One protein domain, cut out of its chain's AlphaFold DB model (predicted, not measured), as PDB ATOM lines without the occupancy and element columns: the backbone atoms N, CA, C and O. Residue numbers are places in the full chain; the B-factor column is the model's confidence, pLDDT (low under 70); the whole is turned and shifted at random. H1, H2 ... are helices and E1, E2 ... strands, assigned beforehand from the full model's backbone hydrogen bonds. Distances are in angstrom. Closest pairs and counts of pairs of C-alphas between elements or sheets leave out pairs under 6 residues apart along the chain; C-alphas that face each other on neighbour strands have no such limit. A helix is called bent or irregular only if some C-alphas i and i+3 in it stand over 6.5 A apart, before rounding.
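Overview. This is residues 203 to 348 of the 569 residues of a protein of Schizopora paradoxa (UniProt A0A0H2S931). A long helical hairpin, H5 and H6, runs along a loose rod; H1 packs on H6 with its residues 221 to 228, and the kinked H2 packs on H5. Towards the other end, H4 lies over the small antiparallel strand pair E1 and E2. The 146 printed residues, mostly helix, hold H1 H2 H3 H4 E1 H5 H6 E2 in that order, with a radius of gyration of the C-alphas of 19.1 A and spans of 73 by 29 by 21 A.

Arrangement. H1, residues 203 to 228, touches H6, residues 317 to 338, at a shallow tilt of 31 degrees, opposite ways, closest at the C-alphas of Ala 228 and Pro 318, 4.3 A. H1 touches H3, residues 251 to 254, with residues 209 to 213 alone, closest at the C-alphas of Arg 209 and Trp 253, 5.5 A. H1 only just touches H4, residues 258 to 268, with 3 pairs of C-alphas within 8 A. H2, residues 234 to 249, touches H5, residues 278 to 304, at a steep tilt of 42 degrees; the C-alphas of Pro 244 and Ser 296 are closest, 5.3 A. H5 and H6 form a hairpin at 15 degrees, closest at the C-alphas of Phe 281 and Ser 335, 5.0 A. E1, residues 274 to 276, is antiparallel to E2, residues 340 to 342, with N 276 and O 340 within hydrogen-bond range at 3.1 A. Every O i to N i+4 pair is within range in H1, H5 and H6, against 6 of 12 in H2 and 6 of 7 in H4; H3 is too short for one.

Along the chain. H1 begins at C-alpha 203 (140.461, 154.711, 148.982) and measures 37.2 A. H2 is irregular, with C-alphas 238 and 241 7.5 A apart. H5 measures 39.1 A and H6 31.8 A. E2 ends at C-alpha 342 (150.644, 136.837, 145.234).

Size, cuts and confidence. The C-alphas farthest apart, of Asp 307 and Arg 348, are 73.5 A apart, and the printed part has no cut. The link H5 to H6 is long, and its residues 310 to 315 stand free. Residues 235, 270 to 272, 308 to 314 and 342 to 348 are under pLDDT 70.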
ATOM      1  N   LEU A 203     139.583 154.738 150.156       84.81
ATOM      2  CA  LEU A 203     140.461 154.711 148.982       84.81
ATOM      3  C   LEU A 203     140.787 156.110 148.445       84.81
ATOM      4  O   LEU A 203     141.884 156.315 147.928       84.81
ATOM      5  N   PHE A 204     139.858 157.062 148.544       87.62
ATOM      6  CA  PHE A 204     140.116 158.449 148.163       87.62
ATOM      7  C   PHE A 204     141.145 159.099 149.095       87.62
ATOM      8  O   PHE A 204     142.182 159.555 148.614       87.62
ATOM      9  N   PHE A 205     140.936 159.040 150.414       88.31
ATOM     10  CA  PHE A 205     141.917 159.529 151.394       88.31
ATOM     11  C   PHE A 205     143.278 158.839 151.240       88.31
ATOM     12  O   PHE A 205     144.324 159.477 151.353       88.31
ATOM     13  N   TRP A 206     143.279 157.551 150.894       87.06
ATOM     14  CA  TRP A 206     144.504 156.812 150.609       87.06
ATOM     15  C   TRP A 206     145.267 157.333 149.387       87.06
ATOM     16  O   TRP A 206     146.495 157.382 149.403       87.06
ATOM     17  N   LYS A 207     144.561 157.728 148.322       88.38
ATOM     18  CA  LYS A 207     145.178 158.342 147.137       88.38
ATOM     19  C   LYS A 207     145.754 159.716 147.451       88.38
ATOM     20  O   LYS A 207     146.859 160.001 147.009       88.38
ATOM     21  N   VAL A 208     145.032 160.527 148.227       90.12
ATOM     22  CA  VAL A 208     145.514 161.839 148.684       90.12
ATOM     23  C   VAL A 208     146.807 161.666 149.479       90.12
ATOM     24  O   VAL A 208     147.814 162.277 149.147       90.12
ATOM     25  N   ARG A 209     146.835 160.739 150.443       89.81
ATOM     26  CA  ARG A 209     148.050 160.403 151.204       89.81
ATOM     27  C   ARG A 209     149.215 159.975 150.302       89.81
ATOM     28  O   ARG A 209     150.344 160.390 150.536       89.81
ATOM     29  N   GLY A 210     148.941 159.180 149.267       88.50
ATOM     30  CA  GLY A 210     149.950 158.773 148.284       88.50
ATOM     31  C   GLY A 210     150.481 159.938 147.450       88.50
ATOM     32  O   GLY A 210     151.679 160.011 147.196       88.50
ATOM     33  N   LEU A 211     149.615 160.885 147.076       90.94
ATOM     34  CA  LEU A 211     150.027 162.109 146.392       90.94
ATOM     35  C   LEU A 211     150.952 162.951 147.281       90.94
ATOM     36  O   LEU A 211     152.021 163.336 146.818       90.94
ATOM     37  N   LEU A 212     150.591 163.153 148.556       90.62
ATOM     38  CA  LEU A 212     151.435 163.862 149.529       90.62
ATOM     39  C   LEU A 212     152.800 163.177 149.713       90.62
ATOM     40  O   LEU A 212     153.838 163.838 149.763       90.62
ATOM     41  N   TRP A 213     152.817 161.843 149.771       91.69
ATOM     42  CA  TRP A 213     154.057 161.070 149.819       91.69
ATOM     43  C   TRP A 213     154.934 161.331 148.587       91.69
ATOM     44  O   TRP A 213     156.101 161.701 148.742       91.69
ATOM     45  N   CYS A 214     154.367 161.243 147.377       89.88
ATOM     46  CA  CYS A 214     155.085 161.531 146.133       89.88
ATOM     47  C   CYS A 214     155.636 162.961 146.105       89.88
ATOM     48  O   CYS A 214     156.793 163.152 145.737       89.88
ATOM     49  N   THR A 215     154.852 163.961 146.525       89.62
ATOM     50  CA  THR A 215     155.317 165.356 146.558       89.62
ATOM     51  C   THR A 215     156.473 165.543 147.535       89.62
ATOM     52  O   THR A 215     157.439 166.218 147.197       89.62
ATOM     53  N   THR A 216     156.437 164.901 148.710       90.81
ATOM     54  CA  THR A 216     157.560 164.978 149.663       90.81
ATOM     55  C   THR A 216     158.813 164.259 149.180       90.81
ATOM     56  O   THR A 216     159.916 164.751 149.409       90.81
ATOM     57  N   LEU A 217     158.665 163.133 148.477       90.00
ATOM     58  CA  LEU A 217     159.793 162.432 147.868       90.00
ATOM     59  C   LEU A 217     160.442 163.286 146.773       90.00
ATOM     60  O   LEU A 217     161.657 163.457 146.775       90.00
ATOM     61  N   LEU A 218     159.637 163.851 145.868       91.00
ATOM     62  CA  LEU A 218     160.131 164.720 144.799       91.00
ATOM     63  C   LEU A 218     160.821 165.962 145.365       91.00
ATOM     64  O   LEU A 218     161.932 166.266 144.949       91.00
ATOM     65  N   ALA A 219     160.218 166.626 146.354       90.44
ATOM     66  CA  ALA A 219     160.822 167.784 147.008       90.44
ATOM     67  C   ALA A 219     162.168 167.441 147.670       90.44
ATOM     68  O   ALA A 219     163.138 168.178 147.503       90.44
ATOM     69  N   SER A 220     162.257 166.304 148.371       91.00
ATOM     70  CA  SER A 220     163.510 165.835 148.979       91.00
ATOM     71  C   SER A 220     164.586 165.565 147.922       91.00
ATOM     72  O   SER A 220     165.704 166.062 148.056       91.00
ATOM     73  N   ILE A 221     164.247 164.868 146.831       91.31
ATOM     74  CA  ILE A 221     165.170 164.635 145.711       91.31
ATOM     75  C   ILE A 221     165.630 165.969 145.110       91.31
ATOM     76  O   ILE A 221     166.829 166.163 144.921       91.31
ATOM     77  N   SER A 222     164.714 166.910 144.863       90.25
ATOM     78  CA  SER A 222     165.044 168.235 144.330       90.25
ATOM     79  C   SER A 222     166.013 169.001 145.234       90.25
ATOM     80  O   SER A 222     166.991 169.545 144.728       90.25
ATOM     81  N   ILE A 223     165.808 168.992 146.556       89.81
ATOM     82  CA  ILE A 223     166.711 169.643 147.522       89.81
ATOM     83  C   ILE A 223     168.109 169.016 147.477       89.81
ATOM     84  O   ILE A 223     169.110 169.737 147.447       89.81
ATOM     85  N   HIS A 224     168.210 167.684 147.430       89.38
ATOM     86  CA  HIS A 224     169.512 167.019 147.350       89.38
ATOM     87  C   HIS A 224     170.217 167.265 146.012       89.38
ATOM     88  O   HIS A 224     171.421 167.509 146.005       89.38
ATOM     89  N   VAL A 225     169.486 167.275 144.895       90.06
ATOM     90  CA  VAL A 225     170.034 167.604 143.572       90.06
ATOM     91  C   VAL A 225     170.530 169.052 143.539       90.06
ATOM     92  O   VAL A 225     171.668 169.300 143.150       90.06
ATOM     93  N   MET A 226     169.731 170.011 144.014       89.06
ATOM     94  CA  MET A 226     170.128 171.423 144.079       89.06
ATOM     95  C   MET A 226     171.386 171.632 144.932       89.06
ATOM     96  O   MET A 226     172.298 172.344 144.510       89.06
ATOM     97  N   GLY A 227     171.467 170.978 146.095       85.31
ATOM     98  CA  GLY A 227     172.644 171.028 146.963       85.31
ATOM     99  C   GLY A 227     173.876 170.348 146.362       85.31
ATOM    100  O   GLY A 227     174.987 170.860 146.494       85.31
ATOM    101  N   ALA A 228     173.700 169.250 145.620       87.12
ATOM    102  CA  ALA A 228     174.789 168.570 144.919       87.12
ATOM    103  C   ALA A 228     175.417 169.447 143.824       87.12
ATOM    104  O   ALA A 228     176.639 169.430 143.659       87.12
ATOM    105  N   PHE A 229     174.607 170.241 143.114       87.00
ATOM    106  CA  PHE A 229     175.057 171.213 142.108       87.00
ATOM    107  C   PHE A 229     175.444 172.581 142.693       87.00
ATOM    108  O   PHE A 229     175.813 173.475 141.935       87.00
ATOM    109  N   ALA A 230     175.386 172.748 144.020       81.81
ATOM    110  CA  ALA A 230     175.657 174.009 144.711       81.81
ATOM    111  C   ALA A 230     174.843 175.203 144.162       81.81
ATOM    112  O   ALA A 230     175.309 176.345 144.164       81.81
ATOM    113  N   LEU A 231     173.613 174.948 143.698       81.62
ATOM    114  CA  LEU A 231     172.720 175.992 143.198       81.62
ATOM    115  C   LEU A 231     172.250 176.859 144.370       81.62
ATOM    116  O   LEU A 231     171.526 176.402 145.257       81.62
ATOM    117  N   LYS A 232     172.662 178.127 144.379       73.50
ATOM    118  CA  LYS A 232     172.303 179.084 145.429       73.50
ATOM    119  C   LYS A 232     170.902 179.634 145.171       73.50
ATOM    120  O   LYS A 232     170.731 180.556 144.382       73.50
ATOM    121  N   PHE A 233     169.900 179.095 145.859       71.44
ATOM    122  CA  PHE A 233     168.558 179.680 145.899       71.44
ATOM    123  C   PHE A 233     168.346 180.423 147.218       71.44
ATOM    124  O   PHE A 233     168.274 179.803 148.277       71.44
ATOM    125  N   SER A 234     168.205 181.751 147.142       70.88
ATOM    126  CA  SER A 234     167.985 182.620 148.312       70.88
ATOM    127  C   SER A 234     166.750 182.198 149.124       70.88
ATOM    128  O   SER A 234     166.815 182.067 150.343       70.88
ATOM    129  N   MET A 235     165.660 181.839 148.433       67.56
ATOM    130  CA  MET A 235     164.405 181.396 149.056       67.56
ATOM    131  C   MET A 235     164.565 180.135 149.914       67.56
ATOM    132  O   MET A 235     163.914 180.009 150.946       67.56
ATOM    133  N   LEU A 236     165.442 179.202 149.526       76.00
ATOM    134  CA  LEU A 236     165.604 177.931 150.238       76.00
ATOM    135  C   LEU A 236     166.221 178.133 151.631       76.00
ATOM    136  O   LEU A 236     165.906 177.383 152.551       76.00
ATOM    137  N   ARG A 237     167.056 179.171 151.793       77.94
ATOM    138  CA  ARG A 237     167.702 179.527 153.065       77.94
ATOM    139  C   ARG A 237     166.689 180.020 154.104       77.94
ATOM    140  O   ARG A 237     166.856 179.732 155.283       77.94
ATOM    141  N   THR A 238     165.627 180.697 153.668       83.50
ATOM    142  CA  THR A 238     164.544 181.193 154.535       83.50
ATOM    143  C   THR A 238     163.701 180.057 155.124       83.50
ATOM    144  O   THR A 238     163.208 180.171 156.241       83.50
ATOM    145  N   PHE A 239     163.561 178.937 154.406       83.81
ATOM    146  CA  PHE A 239     162.732 177.801 154.832       83.81
ATOM    147  C   PHE A 239     163.478 176.731 155.647       83.81
ATOM    148  O   PHE A 239     162.834 175.820 156.169       83.81
ATOM    149  N   VAL A 240     164.800 176.855 155.825       84.38
ATOM    150  CA  VAL A 240     165.623 175.922 156.623       84.38
ATOM    151  C   VAL A 240     165.053 175.623 158.019       84.38
ATOM    152  O   VAL A 240     164.940 174.439 158.347       84.38
ATOM    153  N   PRO A 241     164.626 176.612 158.831       86.00
ATOM    154  CA  PRO A 241     164.078 176.331 160.161       86.00
ATOM    155  C   PRO A 241     162.719 175.620 160.150       86.00
ATOM    156  O   PRO A 241     162.346 174.989 161.137       86.00
ATOM    157  N   VAL A 242     161.988 175.664 159.034       88.31
ATOM    158  CA  VAL A 242     160.665 175.033 158.897       88.31
ATOM    159  C   VAL A 242     160.779 173.569 158.449       88.31
ATOM    160  O   VAL A 242     159.883 172.766 158.716       88.31
ATOM    161  N   PHE A 243     161.891 173.175 157.819       86.88
ATOM    162  CA  PHE A 243     162.094 171.810 157.324       86.88
ATOM    163  C   PHE A 243     161.969 170.694 158.373       86.88
ATOM    164  O   PHE A 243     161.269 169.727 158.070       86.88
ATOM    165  N   PRO A 244     162.538 170.772 159.594       88.00
ATOM    166  CA  PRO A 244     162.422 169.663 160.542       88.00
ATOM    167  C   PRO A 244     160.973 169.461 160.996       88.00
ATOM    168  O   PRO A 244     160.512 168.326 161.101       88.00
ATOM    169  N   ILE A 245     160.215 170.550 161.154       88.75
ATOM    170  CA  ILE A 245     158.782 170.505 161.474       88.75
ATOM    171  C   ILE A 245     158.002 169.878 160.311       88.75
ATOM    172  O   ILE A 245     157.174 168.991 160.523       88.75
ATOM    173  N   ALA A 246     158.299 170.272 159.071       88.38
ATOM    174  CA  ALA A 246     157.679 169.687 157.885       88.38
ATOM    175  C   ALA A 246     157.995 168.183 157.736       88.38
ATOM    176  O   ALA A 246     157.115 167.398 157.375       88.38
ATOM    177  N   VAL A 247     159.220 167.751 158.063       90.06
ATOM    178  CA  VAL A 247     159.618 166.333 158.058       90.06
ATOM    179  C   VAL A 247     158.910 165.551 159.169       90.06
ATOM    180  O   VAL A 247     158.448 164.436 158.914       90.06
ATOM    181  N   LEU A 248     158.737 166.120 160.364       89.69
ATOM    182  CA  LEU A 248     157.940 165.502 161.431       89.69
ATOM    183  C   LEU A 248     156.480 165.316 161.000       89.69
ATOM    184  O   LEU A 248     155.938 164.216 161.113       89.69
ATOM    185  N   LEU A 249     155.870 166.352 160.415       89.25
ATOM    186  CA  LEU A 249     154.517 166.266 159.861       89.25
ATOM    187  C   LEU A 249     154.429 165.222 158.740       89.25
ATOM    188  O   LEU A 249     153.418 164.530 158.624       89.25
ATOM    189  N   SER A 250     155.508 165.012 157.980       90.62
ATOM    190  CA  SER A 250     155.532 163.994 156.930       90.62
ATOM    191  C   SER A 250     155.364 162.556 157.421       90.62
ATOM    192  O   SER A 250     154.986 161.689 156.631       90.62
ATOM    193  N   LEU A 251     155.518 162.291 158.724       88.56
ATOM    194  CA  LEU A 251     155.222 160.987 159.327       88.56
ATOM    195  C   LEU A 251     153.748 160.576 159.135       88.56
ATOM    196  O   LEU A 251     153.431 159.397 158.949       88.56
ATOM    197  N   LEU A 252     152.841 161.560 159.099       86.56
ATOM    198  CA  LEU A 252     151.407 161.346 158.890       86.56
ATOM    199  C   LEU A 252     151.095 160.739 157.520       86.56
ATOM    200  O   LEU A 252     150.042 160.121 157.377       86.56
ATOM    201  N   TRP A 253     151.987 160.862 156.530       87.19
ATOM    202  CA  TRP A 253     151.812 160.283 155.195       87.19
ATOM    203  C   TRP A 253     152.972 159.399 154.709       87.19
ATOM    204  O   TRP A 253     152.791 158.699 153.714       87.19
ATOM    205  N   SER A 254     154.097 159.316 155.429       80.69
ATOM    206  CA  SER A 254     155.271 158.497 155.073       80.69
ATOM    207  C   SER A 254     154.987 156.990 155.046       80.69
ATOM    208  O   SER A 254     155.510 156.271 154.201       80.69
ATOM    209  N   LEU A 255     154.077 156.514 155.904       79.50
ATOM    210  CA  LEU A 255     153.635 155.111 155.969       79.50
ATOM    211  C   LEU A 255     152.585 154.746 154.898       79.50
ATOM    212  O   LEU A 255     151.641 153.996 155.160       79.50
ATOM    213  N   TRP A 256     152.685 155.324 153.702       84.50
ATOM    214  CA  TRP A 256     151.798 154.984 152.593       84.50
ATOM    215  C   TRP A 256     152.218 153.657 151.942       84.50
ATOM    216  O   TRP A 256     153.363 153.477 151.545       84.50
ATOM    217  N   ASP A 257     151.276 152.722 151.828       82.81
ATOM    218  CA  ASP A 257     151.468 151.380 151.261       82.81
ATOM    219  C   ASP A 257     150.806 151.264 149.858       82.81
ATOM    220  O   ASP A 257     149.570 151.236 149.729       82.81
ATOM    221  N   PRO A 258     151.583 151.155 148.765       78.75
ATOM    222  CA  PRO A 258     151.014 151.044 147.418       78.75
ATOM    223  C   PRO A 258     150.136 149.793 147.242       78.75
ATOM    224  O   PRO A 258     149.186 149.799 146.447       78.75
ATOM    225  N   ALA A 259     150.389 148.728 148.011       80.38
ATOM    226  CA  ALA A 259     149.689 147.454 147.900       80.38
ATOM    227  C   ALA A 259     148.287 147.472 148.536       80.38
ATOM    228  O   ALA A 259     147.440 146.648 148.177       80.38
ATOM    229  N   TYR A 260     147.994 148.441 149.412       80.62
ATOM    230  CA  TYR A 260     146.681 148.581 150.055       80.62
ATOM    231  C   TYR A 260     145.550 148.748 149.030       80.62
ATOM    232  O   TYR A 260     144.529 148.063 149.101       80.62
ATOM    233  N   SER A 261     145.757 149.596 148.016       79.12
ATOM    234  CA  SER A 261     144.744 149.854 146.984       79.12
ATOM    235  C   SER A 261     144.412 148.607 146.158       79.12
ATOM    236  O   SER A 261     143.263 148.402 145.757       79.12
ATOM    237  N   LEU A 262     145.409 147.749 145.925       78.88
ATOM    238  CA  LEU A 262     145.245 146.510 145.182       78.88
ATOM    239  C   LEU A 262     144.531 145.447 146.020       78.88
ATOM    240  O   LEU A 262     143.627 144.793 145.502       78.88
ATOM    241  N   ARG A 263     144.893 145.325 147.304       82.06
ATOM    242  CA  ARG A 263     144.230 144.432 148.264       82.06
ATOM    243  C   ARG A 263     142.757 144.773 148.412       82.06
ATOM    244  O   ARG A 263     141.916 143.885 148.373       82.06
ATOM    245  N   GLU A 264     142.433 146.052 148.548       80.38
ATOM    246  CA  GLU A 264     141.049 146.468 148.748       80.38
ATOM    247  C   GLU A 264     140.207 146.220 147.487       80.38
ATOM    248  O   GLU A 264     139.086 145.717 147.561       80.38
ATOM    249  N   ARG A 265     140.774 146.478 146.299       76.88
ATOM    250  CA  ARG A 265     140.122 146.164 145.016       76.88
ATOM    251  C   ARG A 265     139.934 144.664 144.807       76.88
ATOM    252  O   ARG A 265     138.911 144.262 144.256       76.88
ATOM    253  N   SER A 266     140.897 143.836 145.205       75.75
ATOM    254  CA  SER A 266     140.764 142.385 145.094       75.75
ATOM    255  C   SER A 266     139.761 141.838 146.107       75.75
ATOM    256  O   SER A 266     138.934 141.008 145.737       75.75
ATOM    257  N   ALA A 267     139.756 142.371 147.331       75.88
ATOM    258  CA  ALA A 267     138.786 142.039 148.367       75.88
ATOM    259  C   ALA A 267     137.354 142.376 147.925       75.88
ATOM    260  O   ALA A 267     136.461 141.550 148.085       75.88
ATOM    261  N   MET A 268     137.135 143.527 147.274       71.19
ATOM    262  CA  MET A 268     135.832 143.858 146.673       71.19
ATOM    263  C   MET A 268     135.418 142.895 145.551       71.19
ATOM    264  O   MET A 268     134.233 142.673 145.342       71.19
ATOM    265  N   ARG A 269     136.380 142.276 144.857       73.12
ATOM    266  CA  ARG A 269     136.132 141.218 143.859       73.12
ATOM    267  C   ARG A 269     136.016 139.819 144.481       73.12
ATOM    268  O   ARG A 269     136.015 138.836 143.746       73.12
ATOM    269  N   GLY A 270     135.976 139.710 145.814       65.06
ATOM    270  CA  GLY A 270     135.916 138.436 146.539       65.06
ATOM    271  C   GLY A 270     137.202 137.606 146.466       65.06
ATOM    272  O   GLY A 270     137.182 136.417 146.772       65.06
ATOM    273  N   LYS A 271     138.322 138.207 146.040       68.56
ATOM    274  CA  LYS A 271     139.629 137.550 145.920       68.56
ATOM    275  C   LYS A 271     140.570 138.085 146.991       68.56
ATOM    276  O   LYS A 271     141.016 139.234 146.937       68.56
ATOM    277  N   GLU A 272     140.899 137.241 147.957       67.69
ATOM    278  CA  GLU A 272     141.872 137.583 148.988       67.69
ATOM    279  C   GLU A 272     143.284 137.543 148.398       67.69
ATOM    280  O   GLU A 272     143.755 136.501 147.965       67.69
ATOM    281  N   VAL A 273     143.958 138.689 148.321       75.25
ATOM    282  CA  VAL A 273     145.335 138.773 147.820       75.25
ATOM    283  C   VAL A 273     146.268 138.884 149.011       75.25
ATOM    284  O   VAL A 273     146.111 139.778 149.847       75.25
ATOM    285  N   ARG A 274     147.254 137.987 149.071       74.75
ATOM    286  CA  ARG A 274     148.284 138.012 150.106       74.75
ATOM    287  C   ARG A 274     149.458 138.858 149.622       74.75
ATOM    288  O   ARG A 274     149.942 138.698 148.500       74.75
ATOM    289  N   ILE A 275     149.868 139.794 150.470       79.75
ATOM    290  CA  ILE A 275     151.001 140.685 150.229       79.75
ATOM    291  C   ILE A 275     152.120 140.232 151.155       79.75
ATOM    292  O   ILE A 275     151.979 140.317 152.376       79.75
ATOM    293  N   ASP A 276     153.215 139.765 150.570       81.56
ATOM    294  CA  ASP A 276     154.422 139.409 151.309       81.56
ATOM    295  C   ASP A 276     155.402 140.595 151.281       81.56
ATOM    296  O   ASP A 276     155.457 141.343 150.301       81.56
ATOM    297  N   GLY A 277     156.176 140.775 152.358       82.75
ATOM    298  CA  GLY A 277     157.227 141.804 152.443       82.75
ATOM    299  C   GLY A 277     156.801 143.164 153.011       82.75
ATOM    300  O   GLY A 277     157.611 144.085 153.079       82.75
ATOM    301  N   ARG A 278     155.558 143.296 153.497       84.81
ATOM    302  CA  ARG A 278     155.036 144.552 154.072       84.81
ATOM    303  C   ARG A 278     155.852 145.071 155.263       84.81
ATOM    304  O   ARG A 278     156.071 146.272 155.375       84.81
ATOM    305  N   SER A 279     156.303 144.188 156.152       84.75
ATOM    306  CA  SER A 279     157.109 144.581 157.317       84.75
ATOM    307  C   SER A 279     158.461 145.160 156.901       84.75
ATOM    308  O   SER A 279     158.896 146.164 157.459       84.75
ATOM    309  N   THR A 280     159.099 144.574 155.887       87.56
ATOM    310  CA  THR A 280     160.351 145.074 155.311       87.56
ATOM    311  C   THR A 280     160.150 146.435 154.653       87.56
ATOM    312  O   THR A 280     160.933 147.345 154.903       87.56
ATOM    313  N   PHE A 281     159.065 146.609 153.892       88.69
ATOM    314  CA  PHE A 281     158.710 147.900 153.304       88.69
ATOM    315  C   PHE A 281     158.553 148.996 154.367       88.69
ATOM    316  O   PHE A 281     159.147 150.061 154.235       88.69
ATOM    317  N   ILE A 282     157.817 148.724 155.453       89.00
ATOM    318  CA  ILE A 282     157.607 149.695 156.543       89.00
ATOM    319  C   ILE A 282     158.933 150.071 157.214       89.00
ATOM    320  O   ILE A 282     159.178 151.252 157.446       89.00
ATOM    321  N   LYS A 283     159.810 149.094 157.483       90.56
ATOM    322  CA  LYS A 283     161.141 149.348 158.060       90.56
ATOM    323  C   LYS A 283     161.995 150.237 157.151       90.56
ATOM    324  O   LYS A 283     162.618 151.172 157.637       90.56
ATOM    325  N   LEU A 284     161.994 149.972 155.842       90.56
ATOM    326  CA  LEU A 284     162.738 150.767 154.860       90.56
ATOM    327  C   LEU A 284     162.179 152.192 154.726       90.56
ATOM    328  O   LEU A 284     162.951 153.141 154.687       90.56
ATOM    329  N   GLN A 285     160.855 152.369 154.725       90.81
ATOM    330  CA  GLN A 285     160.244 153.706 154.706       90.81
ATOM    331  C   GLN A 285     160.520 154.495 155.993       90.81
ATOM    332  O   GLN A 285     160.743 155.703 155.934       90.81
ATOM    333  N   LEU A 286     160.560 153.825 157.151       91.50
ATOM    334  CA  LEU A 286     160.961 154.456 158.409       91.50
ATOM    335  C   LEU A 286     162.438 154.875 158.378       91.50
ATOM    336  O   LEU A 286     162.766 155.965 158.836       91.50
ATOM    337  N   LEU A 287     163.310 154.050 157.790       92.12
ATOM    338  CA  LEU A 287     164.724 154.379 157.609       92.12
ATOM    339  C   LEU A 287     164.918 155.604 156.698       92.12
ATOM    340  O   LEU A 287     165.700 156.480 157.051       92.12
ATOM    341  N   ALA A 288     164.170 155.704 155.591       90.88
ATOM    342  CA  ALA A 288     164.171 156.893 154.726       90.88
ATOM    343  C   ALA A 288     163.656 158.149 155.453       90.88
ATOM    344  O   ALA A 288     164.156 159.256 155.285       90.88
ATOM    345  N   TRP A 289     162.633 158.006 156.298       93.00
ATOM    346  CA  TRP A 289     162.158 159.134 157.098       93.00
ATOM    347  C   TRP A 289     163.212 159.592 158.118       93.00
ATOM    348  O   TRP A 289     163.446 160.793 158.257       93.00
ATOM    349  N   LEU A 290     163.896 158.647 158.774       93.00
ATOM    350  CA  LEU A 290     164.990 158.946 159.697       93.00
ATOM    351  C   LEU A 290     166.142 159.671 158.991       93.00
ATOM    352  O   LEU A 290     166.623 160.662 159.533       93.00
ATOM    353  N   SER A 291     166.544 159.260 157.779       92.25
ATOM    354  CA  SER A 291     167.584 159.974 157.015       92.25
ATOM    355  C   SER A 291     167.195 161.405 156.660       92.25
ATOM    356  O   SER A 291     168.034 162.303 156.715       92.25
ATOM    357  N   ARG A 292     165.922 161.659 156.344       91.25
ATOM    358  CA  ARG A 292     165.427 163.024 156.085       91.25
ATOM    359  C   ARG A 292     165.434 163.878 157.343       91.25
ATOM    360  O   ARG A 292     165.797 165.050 157.287       91.25
ATOM    361  N   PHE A 293     165.047 163.299 158.478       92.25
ATOM    362  CA  PHE A 293     165.030 164.006 159.753       92.25
ATOM    363  C   PHE A 293     166.442 164.349 160.236       92.25
ATOM    364  O   PHE A 293     166.680 165.481 160.662       92.25
ATOM    365  N   THR A 294     167.397 163.420 160.115       90.81
ATOM    366  CA  THR A 294     168.798 163.674 160.480       90.81
ATOM    367  C   THR A 294     169.411 164.747 159.586       90.81
ATOM    368  O   THR A 294     170.019 165.685 160.099       90.81
ATOM    369  N   PHE A 295     169.174 164.683 158.273       90.44
ATOM    370  CA  PHE A 295     169.645 165.700 157.332       90.44
ATOM    371  C   PHE A 295     169.042 167.083 157.622       90.44
ATOM    372  O   PHE A 295     169.761 168.079 157.684       90.44
ATOM    373  N   SER A 296     167.730 167.156 157.864       91.00
ATOM    374  CA  SER A 296     167.056 168.415 158.195       91.00
ATOM    375  C   SER A 296     167.511 169.001 159.532       91.00
ATOM    376  O   SER A 296     167.605 170.221 159.657       91.00
ATOM    377  N   SER A 297     167.785 168.157 160.528       89.31
ATOM    378  CA  SER A 297     168.290 168.600 161.833       89.31
ATOM    379  C   SER A 297     169.723 169.122 161.721       89.31
ATOM    380  O   SER A 297     170.045 170.158 162.294       89.31
ATOM    381  N   PHE A 298     170.562 168.461 160.917       88.00
ATOM    382  CA  PHE A 298     171.916 168.929 160.621       88.00
ATOM    383  C   PHE A 298     171.908 170.271 159.874       88.00
ATOM    384  O   PHE A 298     172.672 171.171 160.213       88.00
ATOM    385  N   ALA A 299     171.002 170.443 158.907       85.38
ATOM    386  CA  ALA A 299     170.832 171.707 158.193       85.38
ATOM    387  C   ALA A 299     170.383 172.852 159.121       85.38
ATOM    388  O   ALA A 299     170.898 173.961 159.002       85.38
ATOM    389  N   LEU A 300     169.470 172.586 160.066       88.94
ATOM    390  CA  LEU A 300     169.076 173.558 161.090       88.94
ATOM    391  C   LEU A 300     170.254 173.914 162.006       88.94
ATOM    392  O   LEU A 300     170.513 175.089 162.241       88.94
ATOM    393  N   TYR A 301     170.996 172.915 162.482       86.69
ATOM    394  CA  TYR A 301     172.168 173.127 163.329       86.69
ATOM    395  C   TYR A 301     173.234 173.987 162.630       86.69
ATOM    396  O   TYR A 301     173.706 174.967 163.200       86.69
ATOM    397  N   SER A 302     173.528 173.696 161.357       83.69
ATOM    398  CA  SER A 302     174.443 174.490 160.525       83.69
ATOM    399  C   SER A 302     173.944 175.900 160.220       83.69
ATOM    400  O   SER A 302     174.755 176.769 159.909       83.69
ATOM    401  N   TRP A 303     172.635 176.136 160.283       85.75
ATOM    402  CA  TRP A 303     172.055 177.465 160.123       85.75
ATOM    403  C   TRP A 303     172.147 178.298 161.410       85.75
ATOM    404  O   TRP A 303     172.411 179.494 161.322       85.75
ATOM    405  N   ILE A 304     171.967 177.677 162.585       87.94
ATOM    406  CA  ILE A 304     172.066 178.343 163.898       87.94
ATOM    407  C   ILE A 304     173.526 178.665 164.253       87.94
ATOM    408  O   ILE A 304     173.799 179.739 164.784       87.94
ATOM    409  N   TYR A 305     174.460 177.761 163.941       85.31
ATOM    410  CA  TYR A 305     175.880 177.886 164.290       85.31
ATOM    411  C   TYR A 305     176.768 177.919 163.034       85.31
ATOM    412  O   TYR A 305     177.423 176.923 162.723       85.31
ATOM    413  N   PRO A 306     176.813 179.046 162.297       77.31
ATOM    414  CA  PRO A 306     177.596 179.152 161.064       77.31
ATOM    415  C   PRO A 306     179.113 179.024 161.293       77.31
ATOM    416  O   PRO A 306     179.802 178.474 160.438       77.31
ATOM    417  N   ASP A 307     179.612 179.459 162.456       76.38
ATOM    418  CA  ASP A 307     181.050 179.495 162.775       76.38
ATOM    419  C   ASP A 307     181.537 178.258 163.557       76.38
ATOM    420  O   ASP A 307     182.733 178.078 163.777       76.38
ATOM    421  N   GLY A 308     180.612 177.393 163.995       60.25
ATOM    422  CA  GLY A 308     180.880 176.323 164.965       60.25
ATOM    423  C   GLY A 308     181.101 174.927 164.380       60.25
ATOM    424  O   GLY A 308     181.287 173.981 165.144       60.25
ATOM    425  N   ILE A 309     181.045 174.752 163.056       60.47
ATOM    426  CA  ILE A 309     181.110 173.421 162.431       60.47
ATOM    427  C   ILE A 309     182.405 173.250 161.641       60.47
ATOM    428  O   ILE A 309     182.436 173.275 160.412       60.47
ATOM    429  N   SER A 310     183.485 172.972 162.360       55.66
ATOM    430  CA  SER A 310     184.636 172.255 161.824       55.66
ATOM    431  C   SER A 310     184.256 170.776 161.696       55.66
ATOM    432  O   SER A 310     184.471 169.983 162.608       55.66
ATOM    433  N   ILE A 311     183.621 170.394 160.578       58.22
ATOM    434  CA  ILE A 311     183.359 168.978 160.277       58.22
ATOM    435  C   ILE A 311     184.731 168.273 160.267       58.22
ATOM    436  O   ILE A 311     185.552 168.591 159.407       58.22
ATOM    437  N   PRO A 312     185.013 167.325 161.182       55.97
ATOM    438  CA  PRO A 312     186.331 166.686 161.284       55.97
ATOM    439  C   PRO A 312     186.630 165.751 160.099       55.97
ATOM    440  O   PRO A 312     187.725 165.213 159.975       55.97
ATOM    441  N   LEU A 313     185.646 165.556 159.218       55.50
ATOM    442  CA  LEU A 313     185.735 164.786 157.994       55.50
ATOM    443  C   LEU A 313     185.732 165.769 156.820       55.50
ATOM    444  O   LEU A 313     184.782 166.526 156.648       55.50
ATOM    445  N   GLN A 314     186.783 165.730 156.008       59.78
ATOM    446  CA  GLN A 314     187.080 166.582 154.846       59.78
ATOM    447  C   GLN A 314     186.080 166.414 153.672       59.78
ATOM    448  O   GLN A 314     186.443 166.492 152.500       59.78
ATOM    449  N   LEU A 315     184.813 166.113 153.965       70.56
ATOM    450  CA  LEU A 315     183.738 165.921 153.001       70.56
ATOM    451  C   LEU A 315     183.106 167.270 152.661       70.56
ATOM    452  O   LEU A 315     182.485 167.927 153.493       70.56
ATOM    453  N   SER A 316     183.216 167.660 151.395       80.12
ATOM    454  CA  SER A 316     182.541 168.845 150.873       80.12
ATOM    455  C   SER A 316     181.008 168.755 151.047       80.12
ATOM    456  O   SER A 316     180.403 167.690 150.881       80.12
ATOM    457  N   ILE A 317     180.342 169.879 151.326       81.88
ATOM    458  CA  ILE A 317     178.869 169.980 151.377       81.88
ATOM    459  C   ILE A 317     178.181 169.296 150.169       81.88
ATOM    460  O   ILE A 317     177.281 168.480 150.390       81.88
ATOM    461  N   PRO A 318     178.601 169.510 148.900       84.38
ATOM    462  CA  PRO A 318     177.983 168.822 147.764       84.38
ATOM    463  C   PRO A 318     178.192 167.299 147.779       84.38
ATOM    464  O   PRO A 318     177.313 166.572 147.317       84.38
ATOM    465  N   THR A 319     179.305 166.788 148.325       85.06
ATOM    466  CA  THR A 319     179.493 165.332 148.482       85.06
ATOM    467  C   THR A 319     178.525 164.726 149.496       85.06
ATOM    468  O   THR A 319     178.003 163.643 149.245       85.06
ATOM    469  N   LEU A 320     178.193 165.436 150.580       86.44
ATOM    470  CA  LEU A 320     177.172 164.981 151.532       86.44
ATOM    471  C   LEU A 320     175.792 164.897 150.867       86.44
ATOM    472  O   LEU A 320     175.123 163.871 150.976       86.44
ATOM    473  N   HIS A 321     175.390 165.918 150.102       88.25
ATOM    474  CA  HIS A 321     174.126 165.888 149.355       88.25
ATOM    475  C   HIS A 321     174.035 164.707 148.375       88.25
ATOM    476  O   HIS A 321     172.972 164.097 148.267       88.25
ATOM    477  N   LEU A 322     175.137 164.349 147.704       89.38
ATOM    478  CA  LEU A 322     175.189 163.185 146.813       89.38
ATOM    479  C   LEU A 322     175.037 161.855 147.563       89.38
ATOM    480  O   LEU A 322     174.319 160.977 147.086       89.38
ATOM    481  N   ILE A 323     175.664 161.706 148.734       90.19
ATOM    482  CA  ILE A 323     175.548 160.493 149.560       90.19
ATOM    483  C   ILE A 323     174.099 160.300 150.022       90.19
ATOM    484  O   ILE A 323     173.541 159.217 149.850       90.19
ATOM    485  N   PHE A 324     173.463 161.353 150.546       90.31
ATOM    486  CA  PHE A 324     172.061 161.291 150.971       90.31
ATOM    487  C   PHE A 324     171.105 161.043 149.795       90.31
ATOM    488  O   PHE A 324     170.179 160.246 149.929       90.31
ATOM    489  N   LEU A 325     171.357 161.639 148.621       91.75
ATOM    490  CA  LEU A 325     170.587 161.364 147.403       91.75
ATOM    491  C   LEU A 325     170.681 159.890 146.990       91.75
ATOM    492  O   LEU A 325     169.661 159.253 146.729       91.75
ATOM    493  N   ALA A 326     171.896 159.340 146.940       91.06
ATOM    494  CA  ALA A 326     172.119 157.942 146.586       91.06
ATOM    495  C   ALA A 326     171.449 156.995 147.594       91.06
ATOM    496  O   ALA A 326     170.828 156.008 147.196       91.06
ATOM    497  N   PHE A 327     171.516 157.322 148.885       91.88
ATOM    498  CA  PHE A 327     170.876 156.561 149.954       91.88
ATOM    499  C   PHE A 327     169.342 156.565 149.841       91.88
ATOM    500  O   PHE A 327     168.722 155.502 149.884       91.88
ATOM    501  N   GLU A 328     168.720 157.727 149.607       91.00
ATOM    502  CA  GLU A 328     167.269 157.857 149.393       91.00
ATOM    503  C   GLU A 328     166.793 157.085 148.150       91.00
ATOM    504  O   GLU A 328     165.789 156.364 148.195       91.00
ATOM    505  N   LEU A 329     167.531 157.172 147.038       91.31
ATOM    506  CA  LEU A 329     167.233 156.415 145.818       91.31
ATOM    507  C   LEU A 329     167.372 154.900 146.038       91.31
ATOM    508  O   LEU A 329     166.516 154.129 145.601       91.31
ATOM    509  N   ALA A 330     168.403 154.464 146.765       91.38
ATOM    510  CA  ALA A 330     168.608 153.056 147.084       91.38
ATOM    511  C   ALA A 330     167.495 152.504 147.986       91.38
ATOM    512  O   ALA A 330     166.930 151.449 147.690       91.38
ATOM    513  N   ILE A 331     167.123 153.220 149.054       91.50
ATOM    514  CA  ILE A 331     166.053 152.784 149.962       91.50
ATOM    515  C   ILE A 331     164.711 152.735 149.241       91.50
ATOM    516  O   ILE A 331     163.979 151.754 149.386       91.50
ATOM    517  N   THR A 332     164.377 153.757 148.452       88.00
ATOM    518  CA  THR A 332     163.114 153.763 147.706       88.00
ATOM    519  C   THR A 332     163.060 152.605 146.714       88.00
ATOM    520  O   THR A 332     162.080 151.857 146.736       88.00
ATOM    521  N   ALA A 333     164.123 152.358 145.943       88.88
ATOM    522  CA  ALA A 333     164.214 151.211 145.040       88.88
ATOM    523  C   ALA A 333     164.053 149.869 145.778       88.88
ATOM    524  O   ALA A 333     163.189 149.064 145.422       88.88
ATOM    525  N   LEU A 334     164.817 149.642 146.852       88.38
ATOM    526  CA  LEU A 334     164.738 148.417 147.658       88.38
ATOM    527  C   LEU A 334     163.356 148.227 148.292       88.38
ATOM    528  O   LEU A 334     162.845 147.106 148.346       88.38
ATOM    529  N   SER A 335     162.715 149.317 148.722       89.12
ATOM    530  CA  SER A 335     161.365 149.271 149.279       89.12
ATOM    531  C   SER A 335     160.355 148.784 148.235       89.12
ATOM    532  O   SER A 335     159.555 147.897 148.536       89.12
ATOM    533  N   TYR A 336     160.449 149.237 146.982       84.00
ATOM    534  CA  TYR A 336     159.566 148.774 145.910       84.00
ATOM    535  C   TYR A 336     159.781 147.297 145.568       84.00
ATOM    536  O   TYR A 336     158.807 146.558 145.425       84.00
ATOM    537  N   PHE A 337     161.032 146.833 145.508       84.81
ATOM    538  CA  PHE A 337     161.330 145.419 145.247       84.81
ATOM    539  C   PHE A 337     160.933 144.484 146.399       84.81
ATOM    540  O   PHE A 337     160.766 143.279 146.187       84.81
ATOM    541  N   SER A 338     160.751 145.022 147.609       85.31
ATOM    542  CA  SER A 338     160.322 144.239 148.771       85.31
ATOM    543  C   SER A 338     158.849 143.818 148.712       85.31
ATOM    544  O   SER A 338     158.489 142.795 149.294       85.31
ATOM    545  N   ILE A 339     157.999 144.545 147.976       85.25
ATOM    546  CA  ILE A 339     156.565 144.253 147.884       85.25
ATOM    547  C   ILE A 339     156.326 143.200 146.800       85.25
ATOM    548  O   ILE A 339     156.426 143.475 145.604       85.25
ATOM    549  N   ARG A 340     155.933 141.986 147.205       79.88
ATOM    550  CA  ARG A 340     155.511 140.927 146.275       79.88
ATOM    551  C   ARG A 340     154.033 140.612 146.460       79.88
ATOM    552  O   ARG A 340     153.592 140.194 147.527       79.88
ATOM    553  N   ILE A 341     153.269 140.785 145.386       78.88
ATOM    554  CA  ILE A 341     151.834 140.500 145.354       78.88
ATOM    555  C   ILE A 341     151.625 139.074 144.837       78.88
ATOM    556  O   ILE A 341     151.947 138.786 143.683       78.88
ATOM    557  N   ARG A 342     151.042 138.190 145.656       68.00
ATOM    558  CA  ARG A 342     150.644 136.837 145.234       68.00
ATOM    559  C   ARG A 342     149.123 136.734 145.143       68.00
ATOM    560  O   ARG A 342     148.409 137.028 146.099       68.00
ATOM    561  N   ARG A 343     148.619 136.314 143.979       62.62
ATOM    562  CA  ARG A 343     147.196 135.986 143.786       62.62
ATOM    563  C   ARG A 343     146.975 134.524 144.202       62.62
ATOM    564  O   ARG A 343     147.798 133.700 143.807       62.62
ATOM    565  N   PRO A 344     145.924 134.191 144.972       56.75
ATOM    566  CA  PRO A 344     145.606 132.798 145.277       56.75
ATOM    567  C   PRO A 344     145.150 132.064 144.008       56.75
ATOM    568  O   PRO A 344     144.545 132.683 143.120       56.75
ATOM    569  N   SER A 345     145.437 130.764 143.931       47.31
ATOM    570  CA  SER A 345     144.938 129.875 142.880       47.31
ATOM    571  C   SER A 345     143.403 129.811 142.932       47.31
ATOM    572  O   SER A 345     142.823 129.741 144.021       47.31
ATOM    573  N   PRO A 346     142.705 129.885 141.785       50.31
ATOM    574  CA  PRO A 346     141.293 129.536 141.733       50.31
ATOM    575  C   PRO A 346     141.146 128.037 142.003       50.31
ATOM    576  O   PRO A 346     141.827 127.227 141.379       50.31
ATOM    577  N   ILE A 347     140.250 127.683 142.922       49.25
ATOM    578  CA  ILE A 347     139.858 126.295 143.166       49.25
ATOM    579  C   ILE A 347     138.692 125.998 142.225       49.25
ATOM    580  O   ILE A 347     137.692 126.724 142.246       49.25
ATOM    581  N   ARG A 348     138.818 124.959 141.396       50.22
ATOM    582  CA  ARG A 348     137.734 124.445 140.552       50.22
ATOM    583  C   ARG A 348     137.386 123.026 140.994       50.22
ATOM    584  O   ARG A 348     138.270 122.226 141.290       50.22
TER     585      ARG A 348